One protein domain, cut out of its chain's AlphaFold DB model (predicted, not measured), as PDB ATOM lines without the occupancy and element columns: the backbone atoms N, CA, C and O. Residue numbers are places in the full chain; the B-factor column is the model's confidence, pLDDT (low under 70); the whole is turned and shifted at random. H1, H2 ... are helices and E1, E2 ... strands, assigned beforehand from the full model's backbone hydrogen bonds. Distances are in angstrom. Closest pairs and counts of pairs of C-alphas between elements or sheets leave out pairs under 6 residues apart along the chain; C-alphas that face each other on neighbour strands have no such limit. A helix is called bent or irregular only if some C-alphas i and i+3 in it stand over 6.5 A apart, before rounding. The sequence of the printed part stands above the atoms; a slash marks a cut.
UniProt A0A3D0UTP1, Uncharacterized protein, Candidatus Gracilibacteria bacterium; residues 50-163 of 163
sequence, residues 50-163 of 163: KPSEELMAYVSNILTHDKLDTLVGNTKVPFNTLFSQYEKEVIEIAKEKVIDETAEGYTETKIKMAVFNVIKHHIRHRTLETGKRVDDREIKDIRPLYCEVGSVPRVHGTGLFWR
ATOM      1  N   LYS A  50     127.149  92.466 140.538       88.06
ATOM      2  CA  LYS A  50     127.005  93.759 139.856       88.06
ATOM      3  C   LYS A  50     128.087  93.921 138.776       88.06
ATOM      4  O   LYS A  50     129.176  93.369 138.928       88.06
ATOM      5  N   PRO A  51     127.817  94.689 137.705       89.38
ATOM      6  CA  PRO A  51     128.863  95.164 136.801       89.38
ATOM      7  C   PRO A  51     129.951  95.917 137.577       89.38
ATOM      8  O   PRO A  51     129.623  96.676 138.490       89.38
ATOM      9  N   SER A  52     131.222  95.718 137.217       89.44
ATOM     10  CA  SER A  52     132.331  96.501 137.775       89.44
ATOM     11  C   SER A  52     132.269  97.956 137.301       89.44
ATOM     12  O   SER A  52     131.662  98.260 136.270       89.44
ATOM     13  N   GLU A  53     132.914  98.867 138.033       90.62
ATOM     14  CA  GLU A  53     133.021 100.278 137.630       90.62
ATOM     15  C   GLU A  53     133.727 100.429 136.276       90.62
ATOM     16  O   GLU A  53     133.302 101.221 135.438       90.62
ATOM     17  N   GLU A  54     134.735  99.597 136.016       90.12
ATOM     18  CA  GLU A  54     135.433  99.545 134.730       90.12
ATOM     19  C   GLU A  54     134.502  99.143 133.580       90.12
ATOM     20  O   GLU A  54     134.533  99.763 132.518       90.12
ATOM     21  N   LEU A  55     133.640  98.139 133.785       90.31
ATOM     22  CA  LEU A  55     132.650  97.731 132.787       90.31
ATOM     23  C   LEU A  55     131.603  98.829 132.564       90.31
ATOM     24  O   LEU A  55     131.222  99.092 131.426       90.31
ATOM     25  N   MET A  56     131.158  99.500 133.630       93.06
ATOM     26  CA  MET A  56     130.258 100.650 133.514       93.06
ATOM     27  C   MET A  56     130.894 101.768 132.677       93.06
ATOM     28  O   MET A  56     130.265 102.243 131.735       93.06
ATOM     29  N   ALA A  57     132.149 102.132 132.957       91.88
ATOM     30  CA  ALA A  57     132.890 103.138 132.197       91.88
ATOM     31  C   ALA A  57     133.101 102.718 130.732       91.88
ATOM     32  O   ALA A  57     132.921 103.524 129.819       91.88
ATOM     33  N   TYR A  58     133.421 101.444 130.490       91.38
ATOM     34  CA  TYR A  58     133.553 100.898 129.143       91.38
ATOM     35  C   TYR A  58     132.254 101.025 128.339       91.38
ATOM     36  O   TYR A  58     132.276 101.521 127.214       91.38
ATOM     37  N   VAL A  59     131.115 100.634 128.921       92.88
ATOM     38  CA  VAL A  59     129.808 100.757 128.262       92.88
ATOM     39  C   VAL A  59     129.423 102.221 128.054       92.88
ATOM     40  O   VAL A  59     128.921 102.556 126.984       92.88
ATOM     41  N   SER A  60     129.699 103.107 129.014       93.25
ATOM     42  CA  SER A  60     129.478 104.553 128.861       93.25
ATOM     43  C   SER A  60     130.293 105.172 127.722       93.25
ATOM     44  O   SER A  60     129.799 106.069 127.050       93.25
ATOM     45  N   ASN A  61     131.504 104.676 127.454       92.88
ATOM     46  CA  ASN A  61     132.300 105.136 126.312       92.88
ATOM     47  C   ASN A  61     131.724 104.682 124.959       92.88
ATOM     48  O   ASN A  61     131.932 105.357 123.954       92.88
ATOM     49  N   ILE A  62     130.998 103.558 124.921       92.94
ATOM     50  CA  ILE A  62     130.313 103.071 123.711       92.94
ATOM     51  C   ILE A  62     128.967 103.783 123.518       92.94
ATOM     52  O   ILE A  62     128.598 104.162 122.405       92.94
ATOM     53  N   LEU A  63     128.208 103.950 124.602       94.38
ATOM     54  CA  LEU A  63     126.920 104.638 124.623       94.38
ATOM     55  C   LEU A  63     127.124 106.113 124.965       94.38
ATOM     56  O   LEU A  63     126.826 106.557 126.073       94.38
ATOM     57  N   THR A  64     127.647 106.860 123.994       92.88
ATOM     58  CA  THR A  64     127.882 108.303 124.117       92.88
ATOM     59  C   THR A  64     126.589 109.080 124.377       92.88
ATOM     60  O   THR A  64     125.485 108.594 124.114       92.88
ATOM     61  N   HIS A  65     126.725 110.316 124.867       89.75
ATOM     62  CA  HIS A  65     125.584 111.191 125.152       89.75
ATOM     63  C   HIS A  65     124.662 111.358 123.935       89.75
ATOM     64  O   HIS A  65     123.473 111.081 124.042       89.75
ATOM     65  N   ASP A  66     125.222 111.678 122.764       91.88
ATOM     66  CA  ASP A  66     124.460 111.856 121.518       91.88
ATOM     67  C   ASP A  66     123.636 110.618 121.152       91.88
ATOM     68  O   ASP A  66     122.515 110.714 120.654       91.88
ATOM     69  N   LYS A  67     124.186 109.429 121.410       93.38
ATOM     70  CA  LYS A  67     123.514 108.162 121.136       93.38
ATOM     71  C   LYS A  67     122.377 107.910 122.118       93.38
ATOM     72  O   LYS A  67     121.297 107.486 121.713       93.38
ATOM     73  N   LEU A  68     122.608 108.190 123.398       93.94
ATOM     74  CA  LEU A  68     121.591 108.083 124.441       93.94
ATOM     75  C   LEU A  68     120.451 109.089 124.240       93.94
ATOM     76  O   LEU A  68     119.294 108.716 124.435       93.94
ATOM     77  N   ASP A  69     120.746 110.299 123.761       93.81
ATOM     78  CA  ASP A  69     119.737 111.320 123.455       93.81
ATOM     79  C   ASP A  69     118.737 110.851 122.393       93.81
ATOM     80  O   ASP A  69     117.569 111.229 122.436       93.81
ATOM     81  N   THR A  70     119.137 109.959 121.482       94.81
ATOM     82  CA  THR A  70     118.202 109.403 120.492       94.81
ATOM     83  C   THR A  70     117.113 108.515 121.102       94.81
ATOM     84  O   THR A  70     116.105 108.280 120.440       94.81
ATOM     85  N   LEU A  71     117.290 108.000 122.333       92.38
ATOM     86  CA  LEU A  71     116.268 107.206 123.035       92.38
ATOM     87  C   LEU A  71     115.100 108.080 123.486       92.38
ATOM     88  O   LEU A  71     113.975 107.602 123.636       92.38
ATOM     89  N   VAL A  72     115.368 109.355 123.710       91.75
ATOM     90  CA  VAL A  72     114.429 110.325 124.246       91.75
ATOM     91  C   VAL A  72     113.502 110.847 123.141       91.75
ATOM     92  O   VAL A  72     113.831 110.804 121.961       91.75
ATOM     93  N   GLY A  73     112.296 111.278 123.512       90.25
ATOM     94  CA  GLY A  73     111.261 111.743 122.583       90.25
ATOM     95  C   GLY A  73     110.521 110.603 121.881       90.25
ATOM     96  O   GLY A  73     109.602 110.831 121.096       90.25
ATOM     97  N   ASN A  74     110.874 109.353 122.186       91.81
ATOM     98  CA  ASN A  74     110.243 108.179 121.607       91.81
ATOM     99  C   ASN A  74     109.058 107.671 122.428       91.81
ATOM    100  O   ASN A  74     109.010 107.753 123.656       91.81
ATOM    101  N   THR A  75     108.127 107.023 121.729       89.19
ATOM    102  CA  THR A  75     107.098 106.187 122.355       89.19
ATOM    103  C   THR A  75     107.651 104.790 122.677       89.19
ATOM    104  O   THR A  75     108.794 104.458 122.363       89.19
ATOM    105  N   LYS A  76     106.831 103.930 123.294       92.75
ATOM    106  CA  LYS A  76     107.236 102.593 123.767       92.75
ATOM    107  C   LYS A  76     107.959 101.749 122.709       92.75
ATOM    108  O   LYS A  76     108.950 101.103 123.030       92.75
ATOM    109  N   VAL A  77     107.439 101.700 121.478       95.25
ATOM    110  CA  VAL A  77     107.963 100.788 120.448       95.25
ATOM    111  C   VAL A  77     109.332 101.250 119.936       95.25
ATOM    112  O   VAL A  77     110.269 100.465 120.066       95.25
ATOM    113  N   PRO A  78     109.512 102.494 119.445       94.69
ATOM    114  CA  PRO A  78     110.830 102.958 119.015       94.69
ATOM    115  C   PRO A  78     111.868 102.938 120.145       94.69
ATOM    116  O   PRO A  78     112.989 102.493 119.918       94.69
ATOM    117  N   PHE A  79     111.474 103.307 121.372       95.75
ATOM    118  CA  PHE A  79     112.354 103.230 122.542       95.75
ATOM    119  C   PHE A  79     112.884 101.807 122.765       95.75
ATOM    120  O   PHE A  79     114.090 101.601 122.878       95.75
ATOM    121  N   ASN A  80     111.999 100.804 122.787       95.75
ATOM    122  CA  ASN A  80     112.394  99.412 123.012       95.75
ATOM    123  C   ASN A  80     113.253  98.855 121.870       95.75
ATOM    124  O   ASN A  80     114.154  98.049 122.116       95.75
ATOM    125  N   THR A  81     112.984  99.276 120.632       96.88
ATOM    126  CA  THR A  81     113.791  98.904 119.467       96.88
ATOM    127  C   THR A  81     115.213  99.444 119.595       96.88
ATOM    128  O   THR A  81     116.156  98.664 119.495       96.88
ATOM    129  N   LEU A  82     115.369 100.740 119.888       96.12
ATOM    130  CA  LEU A  82     116.676 101.374 120.093       96.12
ATOM    131  C   LEU A  82     117.417 100.778 121.293       96.12
ATOM    132  O   LEU A  82     118.589 100.438 121.177       96.12
ATOM    133  N   PHE A  83     116.723 100.560 122.414       96.19
ATOM    134  CA  PHE A  83     117.294  99.896 123.586       96.19
ATOM    135  C   PHE A  83     117.873  98.523 123.216       96.19
ATOM    136  O   PHE A  83     119.026  98.225 123.518       96.19
ATOM    137  N   SER A  84     117.091  97.704 122.504       96.62
ATOM    138  CA  SER A  84     117.514  96.365 122.081       96.62
ATOM    139  C   SER A  84     118.661  96.413 121.071       96.62
ATOM    140  O   SER A  84     119.527  95.541 121.076       96.62
ATOM    141  N   GLN A  85     118.672  97.414 120.188       96.06
ATOM    142  CA  GLN A  85     119.756  97.635 119.239       96.06
ATOM    143  C   GLN A  85     121.057  97.986 119.965       96.06
ATOM    144  O   GLN A  85     122.088  97.392 119.669       96.06
ATOM    145  N   TYR A  86     121.006  98.897 120.935       95.69
ATOM    146  CA  TYR A  86     122.175  99.323 121.707       95.69
ATOM    147  C   TYR A  86     122.709  98.222 122.601       95.69
ATOM    148  O   TYR A  86     123.920  98.047 122.687       95.69
ATOM    149  N   GLU A  87     121.824  97.436 123.209       95.38
ATOM    150  CA  GLU A  87     122.225  96.245 123.946       95.38
ATOM    151  C   GLU A  87     123.003  95.276 123.046       95.38
ATOM    152  O   GLU A  87     124.122  94.892 123.385       95.38
ATOM    153  N   LYS A  88     122.454  94.933 121.872       95.00
ATOM    154  CA  LYS A  88     123.125  94.044 120.913       95.00
ATOM    155  C   LYS A  88     124.459  94.612 120.451       95.00
ATOM    156  O   LYS A  88     125.444  93.894 120.440       95.00
ATOM    157  N   GLU A  89     124.505  95.887 120.095       94.62
ATOM    158  CA  GLU A  89     125.726  96.525 119.613       94.62
ATOM    159  C   GLU A  89     126.835  96.524 120.670       94.62
ATOM    160  O   GLU A  89     127.974  96.180 120.365       94.62
ATOM    161  N   VAL A  90     126.509  96.844 121.925       93.56
ATOM    162  CA  VAL A  90     127.489  96.806 123.019       93.56
ATOM    163  C   VAL A  90     127.963  95.376 123.268       93.56
ATOM    164  O   VAL A  90     129.155  95.180 123.488       93.56
ATOM    165  N   ILE A  91     127.073  94.380 123.201       92.06
ATOM    166  CA  ILE A  91     127.457  92.963 123.306       92.06
ATOM    167  C   ILE A  91     128.418  92.585 122.177       92.06
ATOM    168  O   ILE A  91     129.467  92.015 122.457       92.06
ATOM    169  N   GLU A  92     128.100  92.933 120.927       91.94
ATOM    170  CA  GLU A  92     128.946  92.655 119.761       91.94
ATOM    171  C   GLU A  92     130.335  93.293 119.895       91.94
ATOM    172  O   GLU A  92     131.338  92.611 119.706       91.94
ATOM    173  N   ILE A  93     130.411  94.566 120.297       90.00
ATOM    174  CA  ILE A  93     131.680  95.280 120.519       90.00
ATOM    175  C   ILE A  93     132.454  94.686 121.703       90.00
ATOM    176  O   ILE A  93     133.683  94.664 121.715       90.00
ATOM    177  N   ALA A  94     131.751  94.212 122.729       87.06
ATOM    178  CA  ALA A  94     132.367  93.631 123.911       87.06
ATOM    179  C   ALA A  94     132.797  92.169 123.725       87.06
ATOM    180  O   ALA A  94     133.492  91.677 124.608       87.06
ATOM    181  N   LYS A  95     132.445  91.491 122.616       83.12
ATOM    182  CA  LYS A  95     132.721  90.058 122.382       83.12
ATOM    183  C   LYS A  95     134.163  89.654 122.662       83.12
ATOM    184  O   LYS A  95     134.389  88.657 123.332       83.12
ATOM    185  N   GLU A  96     135.128  90.443 122.194       77.38
ATOM    186  CA  GLU A  96     136.559  90.159 122.383       77.38
ATOM    187  C   GLU A  96     137.024  90.344 123.835       77.38
ATOM    188  O   GLU A  96     138.037  89.786 124.246       77.38
ATOM    189  N   LYS A  97     136.280  91.126 124.624       73.94
ATOM    190  CA  LYS A  97     136.533  91.357 126.050       73.94
ATOM    191  C   LYS A  97     135.743  90.423 126.959       73.94
ATOM    192  O   LYS A  97     135.971  90.453 128.169       73.94
ATOM    193  N   VAL A  98     134.830  89.612 126.414       70.31
ATOM    194  CA  VAL A  98     134.132  88.564 127.164       70.31
ATOM    195  C   VAL A  98     135.158  87.494 127.529       70.31
ATOM    196  O   VAL A  98     135.461  86.595 126.752       70.31
ATOM    197  N   ILE A  99     135.738  87.632 128.718       62.88
ATOM    198  CA  ILE A  99     136.601  86.618 129.321       62.88
ATOM    199  C   ILE A  99     135.692  85.529 129.906       62.88
ATOM    200  O   ILE A  99     134.625  85.852 130.436       62.88
ATOM    201  N   ASP A 100     136.127  84.273 129.769       56.91
ATOM    202  CA  ASP A 100     135.477  83.031 130.218       56.91
ATOM    203  C   ASP A 100     134.644  83.194 131.506       56.91
ATOM    204  O   ASP A 100     135.051  83.915 132.421       56.91
ATOM    205  N   GLU A 101     133.499  82.495 131.585       53.97
ATOM    206  CA  GLU A 101     132.339  82.671 132.502       53.97
ATOM    207  C   GLU A 101     132.625  82.706 134.025       53.97
ATOM    208  O   GLU A 101     131.723  82.818 134.860       53.97
ATOM    209  N   THR A 102     133.888  82.658 134.424       51.50
ATOM    210  CA  THR A 102     134.382  82.770 135.793       51.50
ATOM    211  C   THR A 102     134.294  84.207 136.340       51.50
ATOM    212  O   THR A 102     135.242  84.979 136.348       51.50
ATOM    213  N   ALA A 103     133.093  84.548 136.811       53.47
ATOM    214  CA  ALA A 103     132.723  85.455 137.912       53.47
ATOM    215  C   ALA A 103     133.209  86.928 137.977       53.47
ATOM    216  O   ALA A 103     132.494  87.738 138.575       53.47
ATOM    217  N   GLU A 104     134.292  87.369 137.336       57.59
ATOM    218  CA  GLU A 104     134.798  88.756 137.460       57.59
ATOM    219  C   GLU A 104     134.868  89.520 136.128       57.59
ATOM    220  O   GLU A 104     134.796  90.747 136.126       57.59
ATOM    221  N   GLY A 105     134.860  88.809 134.999       67.19
ATOM    222  CA  GLY A 105     134.955  89.383 133.655       67.19
ATOM    223  C   GLY A 105     133.669  89.997 133.088       67.19
ATOM    224  O   GLY A 105     132.621  90.086 133.740       67.19
ATOM    225  N   TYR A 106     133.766  90.414 131.826       77.69
ATOM    226  CA  TYR A 106     132.697  91.017 131.032       77.69
ATOM    227  C   TYR A 106     131.736  89.924 130.539       77.69
ATOM    228  O   TYR A 106     131.710  89.599 129.359       77.69
ATOM    229  N   THR A 107     130.949  89.319 131.431       87.75
ATOM    230  CA  THR A 107     129.925  88.353 130.999       87.75
ATOM    231  C   THR A 107     128.804  89.063 130.243       87.75
ATOM    232  O   THR A 107     128.489  90.221 130.531       87.75
ATOM    233  N   GLU A 108     128.137  88.367 129.319       88.62
ATOM    234  CA  GLU A 108     127.016  88.943 128.561       88.62
ATOM    235  C   GLU A 108     125.930  89.502 129.495       88.62
ATOM    236  O   GLU A 108     125.436  90.612 129.302       88.62
ATOM    237  N   THR A 109     125.607  88.784 130.577       89.94
ATOM    238  CA  THR A 109     124.650  89.250 131.588       89.94
ATOM    239  C   THR A 109     125.100  90.552 132.252       89.94
ATOM    240  O   THR A 109     124.293  91.469 132.400       89.94
ATOM    241  N   LYS A 110     126.382  90.671 132.629       90.94
ATOM    242  CA  LYS A 110     126.913  91.902 133.232       90.94
ATOM    243  C   LYS A 110     126.928  93.057 132.234       90.94
ATOM    244  O   LYS A 110     126.639  94.183 132.629       90.94
ATOM    245  N   ILE A 111     127.198  92.791 130.957       91.94
ATOM    246  CA  ILE A 111     127.127  93.797 129.893       91.94
ATOM    247  C   ILE A 111     125.691  94.315 129.749       91.94
ATOM    248  O   ILE A 111     125.480  95.525 129.802       91.94
ATOM    249  N   LYS A 112     124.687  93.430 129.675       93.62
ATOM    250  CA  LYS A 112     123.264  93.824 129.635       93.62
ATOM    251  C   LYS A 112     122.866  94.664 130.849       93.62
ATOM    252  O   LYS A 112     122.221  95.702 130.713       93.62
ATOM    253  N   MET A 113     123.300  94.261 132.045       94.44
ATOM    254  CA  MET A 113     123.077  95.037 133.269       94.44
ATOM    255  C   MET A 113     123.752  96.414 133.217       94.44
ATOM    256  O   MET A 113     123.160  97.395 133.669       94.44
ATOM    257  N   ALA A 114     124.969  96.504 132.677       94.94
ATOM    258  CA  ALA A 114     125.686  97.764 132.523       94.94
ATOM    259  C   ALA A 114     124.976  98.698 131.534       94.94
ATOM    260  O   ALA A 114     124.713  99.846 131.880       94.94
ATOM    261  N   VAL A 115     124.563  98.193 130.365       96.19
ATOM    262  CA  VAL A 115     123.761  98.937 129.375       96.19
ATOM    263  C   VAL A 115     122.488  99.487 130.012       96.19
ATOM    264  O   VAL A 115     122.222 100.689 129.936       96.19
ATOM    265  N   PHE A 116     121.735  98.635 130.714       96.75
ATOM    266  CA  PHE A 116     120.531  99.052 131.426       96.75
ATOM    267  C   PHE A 116     120.821 100.159 132.448       96.75
ATOM    268  O   PHE A 116     120.086 101.144 132.515       96.75
ATOM    269  N   ASN A 117     121.890 100.026 133.237       96.25
ATOM    270  CA  ASN A 117     122.250 101.009 134.256       96.25
ATOM    271  C   ASN A 117     122.693 102.349 133.654       96.25
ATOM    272  O   ASN A 117     122.293 103.388 134.178       96.25
ATOM    273  N   VAL A 118     123.461 102.338 132.561       96.69
ATOM    274  CA  VAL A 118     123.889 103.552 131.846       96.69
ATOM    275  C   VAL A 118     122.677 104.293 131.277       96.69
ATOM    276  O   VAL A 118     122.496 105.478 131.556       96.69
ATOM    277  N   ILE A 119     121.780 103.590 130.579       96.25
ATOM    278  CA  ILE A 119     120.548 104.184 130.031       96.25
ATOM    279  C   ILE A 119     119.646 104.704 131.159       96.25
ATOM    280  O   ILE A 119     119.137 105.826 131.100       96.25
ATOM    281  N   LYS A 120     119.471 103.920 132.231       96.06
ATOM    282  CA  LYS A 120     118.703 104.322 133.418       96.06
ATOM    283  C   LYS A 120     119.273 105.588 134.053       96.06
ATOM    284  O   LYS A 120     118.497 106.445 134.475       96.06
ATOM    285  N   HIS A 121     120.595 105.687 134.165       96.12
ATOM    286  CA  HIS A 121     121.258 106.862 134.715       96.12
ATOM    287  C   HIS A 121     120.980 108.093 133.849       96.12
ATOM    288  O   HIS A 121     120.485 109.087 134.374       96.12
ATOM    289  N   HIS A 122     121.177 107.989 132.534       95.62
ATOM    290  CA  HIS A 122     120.931 109.079 131.591       95.62
ATOM    291  C   HIS A 122     119.478 109.584 131.627       95.62
ATOM    292  O   HIS A 122     119.246 110.777 131.810       95.62
ATOM    293  N   ILE A 123     118.478 108.691 131.570       95.12
ATOM    294  CA  ILE A 123     117.056 109.087 131.611       95.12
ATOM    295  C   ILE A 123     116.711 109.803 132.927       95.12
ATOM    296  O   ILE A 123     115.978 110.798 132.928       95.12
ATOM    297  N   ARG A 124     117.228 109.312 134.062       95.88
ATOM    298  CA  ARG A 124     117.007 109.949 135.372       95.88
ATOM    299  C   ARG A 124     117.679 111.314 135.448       95.88
ATOM    300  O   ARG A 124     117.038 112.253 135.907       95.88
ATOM    301  N   HIS A 125     118.926 111.411 134.995       95.81
ATOM    302  CA  HIS A 125     119.688 112.653 134.974       95.81
ATOM    303  C   HIS A 125     118.968 113.717 134.149       95.81
ATOM    304  O   HIS A 125     118.614 114.768 134.673       95.81
ATOM    305  N   ARG A 126     118.597 113.380 132.908       94.38
ATOM    306  CA  ARG A 126     117.828 114.268 132.037       94.38
ATOM    307  C   ARG A 126     116.523 114.732 132.678       94.38
ATOM    308  O   ARG A 126     116.197 115.912 132.595       94.38
ATOM    309  N   THR A 127     115.767 113.824 133.300       95.44
ATOM    310  CA  THR A 127     114.492 114.186 133.945       95.44
ATOM    311  C   THR A 127     114.706 115.198 135.074       95.44
ATOM    312  O   THR A 127     113.904 116.115 135.225       95.44
ATOM    313  N   LEU A 128     115.787 115.054 135.849       96.12
ATOM    314  CA  LEU A 128     116.127 115.970 136.940       96.12
ATOM    315  C   LEU A 128     116.625 117.332 136.439       96.12
ATOM    316  O   LEU A 128     116.266 118.344 137.031       96.12
ATOM    317  N   GLU A 129     117.417 117.369 135.367       95.75
ATOM    318  CA  GLU A 129     117.984 118.618 134.837       95.75
ATOM    319  C   GLU A 129     117.005 119.413 133.976       95.75
ATOM    320  O   GLU A 129     116.917 120.633 134.084       95.75
ATOM    321  N   THR A 130     116.274 118.726 133.098       94.56
ATOM    322  CA  THR A 130     115.434 119.373 132.081       94.56
ATOM    323  C   THR A 130     113.968 119.465 132.487       94.56
ATOM    324  O   THR A 130     113.216 120.193 131.848       94.56
ATOM    325  N   GLY A 131     113.532 118.693 133.491       95.19
ATOM    326  CA  GLY A 131     112.113 118.524 133.825       95.19
ATOM    327  C   GLY A 131     111.330 117.667 132.823       95.19
ATOM    328  O   GLY A 131     110.144 117.410 133.029       95.19
ATOM    329  N   LYS A 132     111.973 117.165 131.761       94.69
ATOM    330  CA  LYS A 132     111.307 116.400 130.705       94.69
ATOM    331  C   LYS A 132     111.417 114.902 130.919       94.69
ATOM    332  O   LYS A 132     112.486 114.354 131.195       94.69
ATOM    333  N   ARG A 133     110.299 114.214 130.713       93.88
ATOM    334  CA  ARG A 133     110.206 112.751 130.736       93.88
ATOM    335  C   ARG A 133     110.796 112.137 129.466       93.88
ATOM    336  O   ARG A 133     111.095 112.838 128.505       93.88
ATOM    337  N   VAL A 134     110.921 110.809 129.452       93.50
ATOM    338  CA  VAL A 134     111.450 110.038 128.309       93.50
ATOM    339  C   VAL A 134     110.738 110.330 126.984       93.50
ATOM    340  O   VAL A 134     111.376 110.293 125.945       93.50
ATOM    341  N   ASP A 135     109.448 110.657 127.017       93.31
ATOM    342  CA  ASP A 135     108.611 110.977 125.858       93.31
ATOM    343  C   ASP A 135     108.349 112.486 125.710       93.31
ATOM    344  O   ASP A 135     107.303 112.890 125.213       93.31
ATOM    345  N   ASP A 136     109.268 113.313 126.210       94.06
ATOM    346  CA  ASP A 136     109.283 114.785 126.143       94.06
ATOM    347  C   ASP A 136     108.162 115.542 126.852       94.06
ATOM    348  O   ASP A 136     108.180 116.771 126.886       94.06
ATOM    349  N   ARG A 137     107.239 114.836 127.499       94.31
ATOM    350  CA  ARG A 137     106.227 115.448 128.362       94.31
ATOM    351  C   ARG A 137     106.845 116.077 129.608       94.31
ATOM    352  O   ARG A 137     107.767 115.509 130.202       94.31
ATOM    353  N   GLU A 138     106.267 117.187 130.054       95.38
ATOM    354  CA  GLU A 138     106.607 117.801 131.336       95.38
ATOM    355  C   GLU A 138     106.129 116.922 132.506       95.38
ATOM    356  O   GLU A 138     105.293 116.020 132.358       95.38
ATOM    357  N   ILE A 139     106.630 117.184 133.716       94.50
ATOM    358  CA  ILE A 139     106.300 116.397 134.926       94.50
ATOM    359  C   ILE A 139     104.788 116.347 135.198       94.50
ATOM    360  O   ILE A 139     104.286 115.344 135.711       94.50
ATOM    361  N   LYS A 140     104.062 117.416 134.853       95.44
ATOM    362  CA  LYS A 140     102.623 117.561 135.120       95.44
ATOM    363  C   LYS A 140     101.731 117.159 133.941       95.44
ATOM    364  O   LYS A 140     100.515 117.100 134.111       95.44
ATOM    365  N   ASP A 141     102.308 116.841 132.783       95.00
ATOM    366  CA  ASP A 141     101.540 116.576 131.569       95.00
ATOM    367  C   ASP A 141     100.968 115.153 131.535       95.00
ATOM    368  O   ASP A 141     101.660 114.134 131.700       95.00
ATOM    369  N   ILE A 142      99.673 115.075 131.232       94.62
ATOM    370  CA  ILE A 142      98.951 113.821 131.007       94.62
ATOM    371  C   ILE A 142      99.134 113.395 129.538       94.62
ATOM    372  O   ILE A 142      99.348 114.219 128.653       94.62
ATOM    373  N   ARG A 143      99.094 112.083 129.268       94.00
ATOM    374  CA  ARG A 143      99.088 111.553 127.892       94.00
ATOM    375  C   ARG A 143      97.792 111.939 127.162       94.00
ATOM    376  O   ARG A 143      96.788 112.162 127.840       94.00
ATOM    377  N   PRO A 144      97.789 111.960 125.816       94.06
ATOM    378  CA  PRO A 144      96.563 112.107 125.041       94.06
ATOM    379  C   PRO A 144      95.484 111.127 125.511       94.06
ATOM    380  O   PRO A 144      95.774 109.962 125.781       94.06
ATOM    381  N   LEU A 145      94.255 111.624 125.630       97.12
ATOM    382  CA  LEU A 145      93.110 110.855 126.098       97.12
ATOM    383  C   LEU A 145      92.158 110.598 124.937       97.12
ATOM    384  O   LEU A 145      91.897 111.488 124.129       97.12
ATOM    385  N   TYR A 146      91.608 109.394 124.894       97.69
ATOM    386  CA  TYR A 146      90.521 109.036 123.997       97.69
ATOM    387  C   TYR A 146      89.472 108.239 124.764       97.69
ATOM    388  O   TYR A 146      89.806 107.303 125.496       97.69
ATOM    389  N   CYS A 147      88.210 108.620 124.586       97.44
ATOM    390  CA  CYS A 147      87.066 107.998 125.234       97.44
ATOM    391  C   CYS A 147      85.961 107.788 124.196       97.44
ATOM    392  O   CYS A 147      85.590 108.728 123.495       97.44
ATOM    393  N   GLU A 148      85.397 106.588 124.143       97.31
ATOM    394  CA  GLU A 148      84.254 106.241 123.300       97.31
ATOM    395  C   GLU A 148      83.275 105.384 124.107       97.31
ATOM    396  O   GLU A 148      83.690 104.553 124.912       97.31
ATOM    397  N   VAL A 149      81.972 105.573 123.904       97.44
ATOM    398  CA  VAL A 149      80.913 104.774 124.538       97.44
ATOM    399  C   VAL A 149      79.989 104.193 123.478       97.44
ATOM    400  O   VAL A 149      79.831 104.771 122.407       97.44
ATOM    401  N   GLY A 150      79.369 103.047 123.759       95.19
ATOM    402  CA  GLY A 150      78.439 102.410 122.815       95.19
ATOM    403  C   GLY A 150      79.106 101.784 121.582       95.19
ATOM    404  O   GLY A 150      78.428 101.477 120.608       95.19
ATOM    405  N   SER A 151      80.419 101.549 121.633       93.88
ATOM    406  CA  SER A 151      81.215 100.910 120.575       93.88
ATOM    407  C   SER A 151      80.780  99.482 120.201       93.88
ATOM    408  O   SER A 151      81.188  98.972 119.159       93.88
ATOM    409  N   VAL A 152      79.959  98.811 121.024       95.94
ATOM    410  CA  VAL A 152      79.500  97.431 120.781       95.94
ATOM    411  C   VAL A 152      77.966  97.368 120.757       95.94
ATOM    412  O   VAL A 152      77.327  97.730 121.742       95.94
ATOM    413  N   PRO A 153      77.346  96.833 119.686       92.94
ATOM    414  CA  PRO A 153      75.917  97.028 119.408       92.94
ATOM    415  C   PRO A 153      74.932  96.206 120.259       92.94
ATOM    416  O   PRO A 153      73.735  96.461 120.190       92.94
ATOM    417  N   ARG A 154      75.372  95.179 121.001       96.38
ATOM    418  CA  ARG A 154      74.465  94.222 121.684       96.38
ATOM    419  C   ARG A 154      74.549  94.200 123.209       96.38
ATOM    420  O   ARG A 154      73.853  93.406 123.833       96.38
ATOM    421  N   VAL A 155      75.410  95.006 123.816       96.94
ATOM    422  CA  VAL A 155      75.611  94.992 125.272       96.94
ATOM    423  C   VAL A 155      74.913  96.180 125.928       96.94
ATOM    424  O   VAL A 155      74.691  97.198 125.282       96.94
ATOM    425  N   HIS A 156      74.576  96.056 127.215       97.44
ATOM    426  CA  HIS A 156      73.869  97.108 127.959       97.44
ATOM    427  C   HIS A 156      74.663  98.423 128.044       97.44
ATOM    428  O   HIS A 156      74.068  99.495 128.072       97.44
ATOM    429  N   GLY A 157      75.996  98.352 128.058       96.31
ATOM    430  CA  GLY A 157      76.868  99.518 127.989       96.31
ATOM    431  C   GLY A 157      78.303  99.126 127.650       96.31
ATOM    432  O   GLY A 157      78.776  98.068 128.067       96.31
ATOM    433  N   THR A 158      78.993  99.982 126.897       97.06
ATOM    434  CA  THR A 158      80.443  99.892 126.671       97.06
ATOM    435  C   THR A 158      81.122 101.226 126.875       97.06
ATOM    436  O   THR A 158      80.545 102.274 126.592       97.06
ATOM    437  N   GLY A 159      82.380 101.153 127.304       96.50
ATOM    438  CA  GLY A 159      83.323 102.258 127.288       96.50
ATOM    439  C   GLY A 159      84.681 101.767 126.795       96.50
ATOM    440  O   GLY A 159      85.195 100.765 127.291       96.50
ATOM    441  N   LEU A 160      85.255 102.461 125.819       96.94
ATOM    442  CA  LEU A 160      86.646 102.346 125.403       96.94
ATOM    443  C   LEU A 160      87.381 103.583 125.918       96.94
ATOM    444  O   LEU A 160      87.024 104.707 125.580       96.94
ATOM    445  N   PHE A 161      88.405 103.367 126.737       97.62
ATOM    446  CA  PHE A 161      89.273 104.418 127.258       97.62
ATOM    447  C   PHE A 161      90.719 104.127 126.863       97.62
ATOM    448  O   PHE A 161      91.221 103.026 127.104       97.62
ATOM    449  N   TRP A 162      91.403 105.109 126.284       95.81
ATOM    450  CA  TRP A 162      92.807 105.017 125.898       95.81
ATOM    451  C   TRP A 162      93.597 106.218 126.425       95.81
ATOM    452  O   TRP A 162      93.173 107.366 126.294       95.81
ATOM    453  N   ARG A 163      94.739 105.914 127.055       94.56
ATOM    454  CA  ARG A 163      95.678 106.863 127.668       94.56
ATOM    455  C   ARG A 163      97.101 106.325 127.659       94.56
ATOM    456  O   ARG A 163      97.331 105.227 128.223       94.56
TER     457      ARG A 163
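What this domain is: This is residues 50 to 163 of the 163 residues of an uncharacterized protein of Candidatus Gracilibacteria bacterium (UniProt A0A3D0UTP1). Two long helices, H3 and H4, meet where H3 nears its end and H4 begins and open from there as a V; H1 crosses H4 near the closed end of the V, and the short H2 lies near both of its arms. From this helical body a long link, residues 131 to 145, leads away to a small two-stranded hairpin, E1 and E2, which sticks out as an arm and makes the length of the whole. The printed part has 114 residues, with four named helices followed by two named strands, in the order H1, H2, H3, H4, E1, E2; the sheet is E1 - E2, antiparallel, and the class is mostly helix. The whole is only just extended, close to loose, with a radius of gyration of the C-alphas of 20.0 A, and it is elongated, spanning 63 by 35 by 20 A.

Where its parts are: Start at Lys 50, the first printed residue, and find C-alpha 53 at (133.021, 100.278, 137.630); there H1 begins, and it runs through residues 53 to 62, 14.5 A from first to last C-alpha. After two more residues comes H2, residues 65 to 69, 6.1 A long. Go on to C-alpha 76 at (107.236, 102.593, 123.767), where H3 begins; it holds residues 76 to 97 and is 31.5 A long. H3 is irregular, for C-alphas 93 and 96 are 7.3 A apart. Next look at residues 108 to 130, which are H4, the longest helix by residues, 32.7 A from first to last C-alpha. Past the link you reach E1, residues 146 to 149, 10.5 A long, and then E2, residues 159 to 162, 10.0 A long, which ends at C-alpha 162 at (92.807, 105.017, 125.898).

How they stand to each other: Begin with H1 and look for Met 56 beside Ala 114: their C-alphas, 5.5 A apart, are the closest of H1 and H4. These two helices touch and are only just about perpendicular, at 72 degrees; H4 touches H1 with residues 111 to 118 alone. H1 and H3 are close but not clearly touching, the closest C-alphas being those of Ile 62 and Val 90, 6.9 A apart. H2 and H4 are also close but not clearly touching, with the C-alphas of Leu 68 and Ile 119 closest at 6.9 A. H2 and H3 are near each other, with 5 pairs of C-alphas within 10 A. H3 and H4 touch, closest at the C-alphas of Glu 87 and Val 115, 6.3 A apart, at a steep tilt of 48 degrees, opposite ways. H3 touches H4 with residues 86 to 94 alone, and H4 touches H3 with residues 108 to 115 alone. In H1, H2 and H4 every O i to N i+4 pair is within hydrogen-bond range; in H3 it is 16 of 18. Farther along, E1 and E2 form a hairpin, antiparallel, with 172 degrees between their directions. Look there for N 148 and O 160, 2.9 A apart, and N 162 and O 146, 2.8 A apart, both within hydrogen-bond range. E1 and E2 are apart from H1, H2 and H3, and E2 is apart from H4.

The domain as a whole: The two C-alphas farthest apart are those of Ile 99 and His 156, 63.6 A from each other. The printed part has no cut and ends at Arg 163, the chain's last residue. The link from H4 to E1, residues 131 to 145, is long; the link from H1 to H2 is tight, and the other three are short. The mean pLDDT of the printed part is 91.1, and the model's confidence is low, under 70, at residues 99 to 105, in the link between H3 and H4.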